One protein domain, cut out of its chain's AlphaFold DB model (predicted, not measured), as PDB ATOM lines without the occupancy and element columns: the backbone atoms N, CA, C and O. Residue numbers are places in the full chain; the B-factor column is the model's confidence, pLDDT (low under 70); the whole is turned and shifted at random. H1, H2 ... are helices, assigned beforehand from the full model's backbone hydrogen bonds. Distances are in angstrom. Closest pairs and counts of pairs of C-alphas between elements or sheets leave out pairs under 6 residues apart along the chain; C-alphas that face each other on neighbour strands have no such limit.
ATOM      1  N   ALA A 148      12.265  -8.147 -44.286       70.94
ATOM      2  CA  ALA A 148      11.026  -7.714 -44.911       70.94
ATOM      3  C   ALA A 148      11.145  -7.228 -46.369       70.94
ATOM      4  O   ALA A 148      10.202  -7.383 -47.127       70.94
ATOM      5  N   GLN A 149      12.289  -6.683 -46.800       79.31
ATOM      6  CA  GLN A 149      12.431  -6.047 -48.120       79.31
ATOM      7  C   GLN A 149      12.048  -6.966 -49.293       79.31
ATOM      8  O   GLN A 149      11.255  -6.575 -50.142       79.31
ATOM      9  N   TYR A 150      12.564  -8.197 -49.342       81.25
ATOM     10  CA  TYR A 150      12.238  -9.135 -50.424       81.25
ATOM     11  C   TYR A 150      10.857  -9.788 -50.238       81.25
ATOM     12  O   TYR A 150      10.196 -10.116 -51.227       81.25
ATOM     13  N   HIS A 151      10.400  -9.918 -48.987       81.44
ATOM     14  CA  HIS A 151       9.065 -10.411 -48.645       81.44
ATOM     15  C   HIS A 151       7.958  -9.425 -49.035       81.44
ATOM     16  O   HIS A 151       6.955  -9.828 -49.617       81.44
ATOM     17  N   TRP A 152       8.147  -8.130 -48.791       83.12
ATOM     18  CA  TRP A 152       7.220  -7.082 -49.212       83.12
ATOM     19  C   TRP A 152       7.152  -6.988 -50.730       83.12
ATOM     20  O   TRP A 152       6.069  -6.840 -51.282       83.12
ATOM     21  N   VAL A 153       8.283  -7.158 -51.423       83.25
ATOM     22  CA  VAL A 153       8.275  -7.222 -52.888       83.25
ATOM     23  C   VAL A 153       7.452  -8.412 -53.377       83.25
ATOM     24  O   VAL A 153       6.699  -8.244 -54.328       83.25
ATOM     25  N   SER A 154       7.510  -9.577 -52.720       80.00
ATOM     26  CA  SER A 154       6.614 -10.681 -53.098       80.00
ATOM     27  C   SER A 154       5.158 -10.397 -52.738       80.00
ATOM     28  O   SER A 154       4.279 -10.833 -53.460       80.00
ATOM     29  N   GLU A 155       4.876  -9.695 -51.646       81.88
ATOM     30  CA  GLU A 155       3.495  -9.459 -51.208       81.88
ATOM     31  C   GLU A 155       2.776  -8.419 -52.084       81.88
ATOM     32  O   GLU A 155       1.588  -8.548 -52.361       81.88
ATOM     33  N   PHE A 156       3.500  -7.397 -52.552       81.12
ATOM     34  CA  PHE A 156       2.927  -6.284 -53.316       81.12
ATOM     35  C   PHE A 156       3.128  -6.390 -54.837       81.12
ATOM     36  O   PHE A 156       2.542  -5.604 -55.586       81.12
ATOM     37  N   ALA A 157       3.952  -7.323 -55.324       83.00
ATOM     38  CA  ALA A 157       4.157  -7.516 -56.758       83.00
ATOM     39  C   ALA A 157       3.022  -8.334 -57.408       83.00
ATOM     40  O   ALA A 157       2.500  -9.260 -56.795       83.00
ATOM     41  N   PRO A 158       2.692  -8.079 -58.691       81.81
ATOM     42  CA  PRO A 158       1.736  -8.901 -59.428       81.81
ATOM     43  C   PRO A 158       2.232 -10.348 -59.586       81.81
ATOM     44  O   PRO A 158       3.406 -10.558 -59.910       81.81
ATOM     45  N   ASP A 159       1.325 -11.330 -59.504       81.69
ATOM     46  CA  ASP A 159       1.602 -12.783 -59.546       81.69
ATOM     47  C   ASP A 159       2.551 -13.233 -60.670       81.69
ATOM     48  O   ASP A 159       3.289 -14.209 -60.539       81.69
ATOM     49  N   ARG A 160       2.539 -12.528 -61.808       83.56
ATOM     50  CA  ARG A 160       3.374 -12.846 -62.978       83.56
ATOM     51  C   ARG A 160       4.854 -12.523 -62.776       83.56
ATOM     52  O   ARG A 160       5.696 -13.182 -63.380       83.56
ATOM     53  N   TYR A 161       5.171 -11.518 -61.962       85.19
ATOM     54  CA  TYR A 161       6.535 -11.013 -61.768       85.19
ATOM     55  C   TYR A 161       7.049 -11.184 -60.341       85.19
ATOM     56  O   TYR A 161       8.233 -10.964 -60.101       85.19
ATOM     57  N   GLN A 162       6.192 -11.619 -59.420       86.06
ATOM     58  CA  GLN A 162       6.479 -11.784 -57.999       86.06
ATOM     59  C   GLN A 162       7.815 -12.493 -57.728       86.06
ATOM     60  O   GLN A 162       8.691 -11.942 -57.069       86.06
ATOM     61  N   LYS A 163       8.026 -13.678 -58.317       84.44
ATOM     62  CA  LYS A 163       9.256 -14.469 -58.116       84.44
ATOM     63  C   LYS A 163      10.509 -13.750 -58.620       84.44
ATOM     64  O   LYS A 163      11.530 -13.740 -57.941       84.44
ATOM     65  N   PHE A 164      10.428 -13.146 -59.805       88.81
ATOM     66  CA  PHE A 164      11.564 -12.460 -60.418       88.81
ATOM     67  C   PHE A 164      11.924 -11.177 -59.663       88.81
ATOM     68  O   PHE A 164      13.093 -10.955 -59.357       88.81
ATOM     69  N   LEU A 165      10.924 -10.360 -59.321       86.25
ATOM     70  CA  LEU A 165      11.130  -9.104 -58.603       86.25
ATOM     71  C   LEU A 165      11.668  -9.347 -57.191       86.25
ATOM     72  O   LEU A 165      12.611  -8.668 -56.791       86.25
ATOM     73  N   SER A 166      11.154 -10.344 -56.468       86.88
ATOM     74  CA  SER A 166      11.684 -10.706 -55.147       86.88
ATOM     75  C   SER A 166      13.114 -11.227 -55.211       86.88
ATOM     76  O   SER A 166      13.931 -10.870 -54.362       86.88
ATOM     77  N   TYR A 167      13.445 -12.026 -56.228       88.75
ATOM     78  CA  TYR A 167      14.812 -12.500 -56.437       88.75
ATOM     79  C   TYR A 167      15.764 -11.337 -56.734       88.75
ATOM     80  O   TYR A 167      16.820 -11.227 -56.115       88.75
ATOM     81  N   MET A 168      15.361 -10.428 -57.624       90.19
ATOM     82  CA  MET A 168      16.140  -9.238 -57.958       90.19
ATOM     83  C   MET A 168      16.339  -8.333 -56.735       90.19
ATOM     84  O   MET A 168      17.458  -7.906 -56.465       90.19
ATOM     85  N   ALA A 169      15.280  -8.081 -55.961       88.69
ATOM     86  CA  ALA A 169      15.348  -7.283 -54.738       88.69
ATOM     87  C   ALA A 169      16.299  -7.900 -53.701       88.69
ATOM     88  O   ALA A 169      17.099  -7.185 -53.095       88.69
ATOM     89  N   GLY A 170      16.256  -9.227 -53.540       88.94
ATOM     90  CA  GLY A 170      17.193  -9.967 -52.698       88.94
ATOM     91  C   GLY A 170      18.642  -9.776 -53.147       88.94
ATOM     92  O   GLY A 170      19.479  -9.363 -52.347       88.94
ATOM     93  N   TRP A 171      18.931  -9.984 -54.434       91.69
ATOM     94  CA  TRP A 171      20.286  -9.837 -54.976       91.69
ATOM     95  C   TRP A 171      20.825  -8.414 -54.918       91.69
ATOM     96  O   TRP A 171      21.982  -8.225 -54.543       91.69
ATOM     97  N   ILE A 172      20.006  -7.411 -55.241       92.19
ATOM     98  CA  ILE A 172      20.397  -6.002 -55.118       92.19
ATOM     99  C   ILE A 172      20.744  -5.690 -53.662       92.19
ATOM    100  O   ILE A 172      21.768  -5.059 -53.408       92.19
ATOM    101  N   SER A 173      19.950  -6.181 -52.705       90.81
ATOM    102  CA  SER A 173      20.242  -6.027 -51.277       90.81
ATOM    103  C   SER A 173      21.566  -6.700 -50.901       90.81
ATOM    104  O   SER A 173      22.409  -6.081 -50.255       90.81
ATOM    105  N   THR A 174      21.817  -7.928 -51.367       92.19
ATOM    106  CA  THR A 174      23.089  -8.625 -51.123       92.19
ATOM    107  C   THR A 174      24.283  -7.848 -51.675       92.19
ATOM    108  O   THR A 174      25.258  -7.647 -50.954       92.19
ATOM    109  N   ILE A 175      24.212  -7.372 -52.920       94.75
ATOM    110  CA  ILE A 175      25.292  -6.597 -53.547       94.75
ATOM    111  C   ILE A 175      25.503  -5.274 -52.808       94.75
ATOM    112  O   ILE A 175      26.646  -4.911 -52.537       94.75
ATOM    113  N   ALA A 176      24.423  -4.586 -52.427       91.88
ATOM    114  CA  ALA A 176      24.498  -3.358 -51.642       91.88
ATOM    115  C   ALA A 176      25.205  -3.593 -50.301       91.88
ATOM    116  O   ALA A 176      26.083  -2.817 -49.929       91.88
ATOM    117  N   TRP A 177      24.900  -4.696 -49.609       90.94
ATOM    118  CA  TRP A 177      25.591  -5.066 -48.376       90.94
ATOM    119  C   TRP A 177      27.066  -5.399 -48.603       90.94
ATOM    120  O   TRP A 177      27.906  -4.959 -47.820       90.94
ATOM    121  N   GLN A 178      27.419  -6.130 -49.661       95.56
ATOM    122  CA  GLN A 178      28.826  -6.424 -49.967       95.56
ATOM    123  C   GLN A 178      29.616  -5.148 -50.293       95.56
ATOM    124  O   GLN A 178      30.680  -4.915 -49.718       95.56
ATOM    125  N   ALA A 179      29.069  -4.285 -51.153       93.75
ATOM    126  CA  ALA A 179      29.677  -3.004 -51.502       93.75
ATOM    127  C   ALA A 179      29.801  -2.080 -50.279       93.75
ATOM    128  O   ALA A 179      30.841  -1.455 -50.084       93.75
ATOM    129  N   GLY A 180      28.776  -2.042 -49.422       90.69
ATOM    130  CA  GLY A 180      28.786  -1.277 -48.178       90.69
ATOM    131  C   GLY A 180      29.874  -1.738 -47.206       90.69
ATOM    132  O   GLY A 180      30.573  -0.902 -46.640       90.69
ATOM    133  N   ASN A 181      30.083  -3.050 -47.062       91.75
ATOM    134  CA  ASN A 181      31.162  -3.589 -46.228       91.75
ATOM    135  C   ASN A 181      32.548  -3.225 -46.779       91.75
ATOM    136  O   ASN A 181      33.404  -2.761 -46.026       91.75
ATOM    137  N   ALA A 182      32.762  -3.387 -48.089       94.25
ATOM    138  CA  ALA A 182      34.023  -3.010 -48.728       94.25
ATOM    139  C   ALA A 182      34.320  -1.508 -48.558       94.25
ATOM    140  O   ALA A 182      35.427  -1.136 -48.163       94.25
ATOM    141  N   MET A 183      33.312  -0.656 -48.777       91.69
ATOM    142  CA  MET A 183      33.403   0.787 -48.546       91.69
ATOM    143  C   MET A 183      33.712   1.105 -47.077       91.69
ATOM    144  O   MET A 183      34.582   1.924 -46.800       91.69
ATOM    145  N   GLY A 184      33.045   0.448 -46.125       89.69
ATOM    146  CA  GLY A 184      33.263   0.677 -44.695       89.69
ATOM    147  C   GLY A 184      34.706   0.412 -44.260       89.69
ATOM    148  O   GLY A 184      35.297   1.232 -43.557       89.69
ATOM    149  N   ILE A 185      35.306  -0.686 -44.733       91.88
ATOM    150  CA  ILE A 185      36.708  -1.023 -44.436       91.88
ATOM    151  C   ILE A 185      37.658   0.012 -45.050       91.88
ATOM    152  O   ILE A 185      38.594   0.458 -44.383       91.88
ATOM    153  N   PHE A 186      37.400   0.425 -46.294       90.81
ATOM    154  CA  PHE A 186      38.178   1.470 -46.959       90.81
ATOM    155  C   PHE A 186      38.140   2.786 -46.170       90.81
ATOM    156  O   PHE A 186      39.189   3.327 -45.823       90.81
ATOM    157  N   LEU A 187      36.945   3.250 -45.793       90.12
ATOM    158  CA  LEU A 187      36.760   4.482 -45.025       90.12
ATOM    159  C   LEU A 187      37.457   4.430 -43.662       90.12
ATOM    160  O   LEU A 187      38.080   5.412 -43.254       90.12
ATOM    161  N   ALA A 188      37.374   3.300 -42.956       90.12
ATOM    162  CA  ALA A 188      38.071   3.119 -41.685       90.12
ATOM    163  C   ALA A 188      39.594   3.256 -41.859       90.12
ATOM    164  O   ALA A 188      40.236   3.980 -41.095       90.12
ATOM    165  N   GLY A 189      40.160   2.638 -42.902       91.25
ATOM    166  CA  GLY A 189      41.575   2.775 -43.254       91.25
ATOM    167  C   GLY A 189      41.971   4.220 -43.570       91.25
ATOM    168  O   GLY A 189      42.910   4.743 -42.965       91.25
ATOM    169  N   SER A 190      41.216   4.900 -44.436       88.69
ATOM    170  CA  SER A 190      41.487   6.293 -44.822       88.69
ATOM    171  C   SER A 190      41.423   7.260 -43.639       88.69
ATOM    172  O   SER A 190      42.208   8.208 -43.562       88.69
ATOM    173  N   LYS A 191      40.536   7.023 -42.668       87.50
ATOM    174  CA  LYS A 191      40.490   7.829 -41.438       87.50
ATOM    175  C   LYS A 191      41.717   7.627 -40.568       87.50
ATOM    176  O   LYS A 191      42.269   8.607 -40.079       87.50
ATOM    177  N   VAL A 192      42.160   6.381 -40.388       90.50
ATOM    178  CA  VAL A 192      43.395   6.092 -39.643       90.50
ATOM    179  C   VAL A 192      44.587   6.780 -40.312       90.50
ATOM    180  O   VAL A 192      45.362   7.444 -39.629       90.50
ATOM    181  N   GLN A 193      44.687   6.711 -41.641       88.12
ATOM    182  CA  GLN A 193      45.721   7.422 -42.400       88.12
ATOM    183  C   GLN A 193      45.639   8.942 -42.215       88.12
ATOM    184  O   GLN A 193      46.661   9.585 -41.998       88.12
ATOM    185  N   THR A 194      44.430   9.509 -42.225       86.69
ATOM    186  CA  THR A 194      44.207  10.947 -42.002       86.69
ATOM    187  C   THR A 194      44.665  11.371 -40.604       86.69
ATOM    188  O   THR A 194      45.308  12.404 -40.451       86.69
ATOM    189  N   ILE A 195      44.391  10.566 -39.572       88.69
ATOM    190  CA  ILE A 195      44.851  10.840 -38.201       88.69
ATOM    191  C   ILE A 195      46.384  10.811 -38.122       88.69
ATOM    192  O   ILE A 195      46.977  11.662 -37.458       88.69
ATOM    193  N   ILE A 196      47.032   9.859 -38.801       90.12
ATOM    194  CA  ILE A 196      48.499   9.764 -38.847       90.12
ATOM    195  C   ILE A 196      49.093  10.987 -39.548       90.12
ATOM    196  O   ILE A 196      50.026  11.580 -39.012       90.12
ATOM    197  N   LEU A 197      48.528  11.398 -40.686       86.38
ATOM    198  CA  LEU A 197      48.948  12.590 -41.428       86.38
ATOM    199  C   LEU A 197      48.878  13.860 -40.568       86.38
ATOM    200  O   LEU A 197      49.804  14.662 -40.576       86.38
ATOM    201  N   VAL A 198      47.803  14.030 -39.791       86.00
ATOM    202  CA  VAL A 198      47.644  15.190 -38.896       86.00
ATOM    203  C   VAL A 198      48.692  15.201 -37.772       86.00
ATOM    204  O   VAL A 198      49.047  16.267 -37.280       86.00
ATOM    205  N   ASN A 199      49.189  14.034 -37.350       88.25
ATOM    206  CA  ASN A 199      50.194  13.922 -36.285       88.25
ATOM    207  C   ASN A 199      51.635  13.992 -36.827       88.25
ATOM    208  O   ASN A 199      52.528  14.507 -36.158       88.25
ATOM    209  N   ASN A 200      51.869  13.497 -38.043       87.69
ATOM    210  CA  ASN A 200      53.175  13.498 -38.682       87.69
ATOM    211  C   ASN A 200      53.094  14.041 -40.113       87.69
ATOM    212  O   ASN A 200      52.751  13.319 -41.048       87.69
ATOM    213  N   GLU A 201      53.517  15.293 -40.283       77.12
ATOM    214  CA  GLU A 201      53.550  15.986 -41.577       77.12
ATOM    215  C   GLU A 201      54.487  15.324 -42.605       77.12
ATOM    216  O   GLU A 201      54.351  15.564 -43.803       77.12
ATOM    217  N   SER A 202      55.424  14.461 -42.179       81.81
ATOM    218  CA  SER A 202      56.291  13.703 -43.094       81.81
ATOM    219  C   SER A 202      55.619  12.454 -43.675       81.81
ATOM    220  O   SER A 202      56.233  11.748 -44.480       81.81
ATOM    221  N   TYR A 203      54.409  12.112 -43.229       77.81
ATOM    222  CA  TYR A 203      53.654  10.972 -43.735       77.81
ATOM    223  C   TYR A 203      52.947  11.356 -45.040       77.81
ATOM    224  O   TYR A 203      51.830  11.857 -45.029       77.81
ATOM    225  N   GLY A 204      53.602  11.129 -46.179       67.88
ATOM    226  CA  GLY A 204      52.980  11.271 -47.495       67.88
ATOM    227  C   GLY A 204      52.233   9.998 -47.884       67.88
ATOM    228  O   GLY A 204      52.858   8.964 -48.117       67.88
ATOM    229  N   PHE A 205      50.906  10.068 -47.961       63.78
ATOM    230  CA  PHE A 205      50.108   9.102 -48.711       63.78
ATOM    231  C   PHE A 205      49.627   9.818 -49.972       63.78
ATOM    232  O   PHE A 205      48.768  10.693 -49.884       63.78
ATOM    233  N   ASP A 206      50.233   9.504 -51.120       57.97
ATOM    234  CA  ASP A 206      49.747   9.988 -52.413       57.97
ATOM    235  C   ASP A 206      48.384   9.334 -52.672       57.97
ATOM    236  O   ASP A 206      48.288   8.109 -52.798       57.97
ATOM    237  N   ALA A 207      47.332  10.155 -52.651       48.28
ATOM    238  CA  ALA A 207      45.953   9.760 -52.929       48.28
ATOM    239  C   ALA A 207      45.676   9.702 -54.436       48.28
ATOM    240  O   ALA A 207      46.174  10.592 -55.164       48.28
TER     241      ALA A 207
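This is residues 148 to 207 of the 207 residues of an uncharacterized protein of Friedmanniomyces simplex (UniProt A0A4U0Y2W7). One long helix, H2, makes the length of this lopsided helical hairpin, and the short helix H1 folds back along its beginning. At the other end, residues 200 to 207 turn back as an unnamed tail. The printed part has 60 residues with two named helices, H1 then H2, and no named strand: all helix. It is extended, with a radius of gyration of the C-alphas of 20.5 A, and spans 63 by 19 by 10 A, only just a rod.

Start with H1, residues 148 to 156; a tight link of five residues leads to H2, residues 162 to 199. They touch, closest at the C-alphas of Tyr 150 and Ser 166, 5.0 A apart, and run opposite ways at a shallow tilt of 28 degrees. H2 touches H1 with residues 162 to 170 alone; its residues 174 to 189 stand free. In H1 and H2 every O i to N i+4 pair is within hydrogen-bond range.

Find C-alpha 148 at (11.026, -7.714, -44.911); H1 runs 11.8 A from there to C-alpha 156. H2 runs 55.2 A, from C-alpha 162 at (6.479, -11.784, -57.999) to C-alpha 199 at (50.194, 13.922, -36.285).

The farthest C-alphas, Asp 159 and Ser 202, are 63.0 A apart. The printed part has no cut; pLDDT is under 70 at residues 204 to 207.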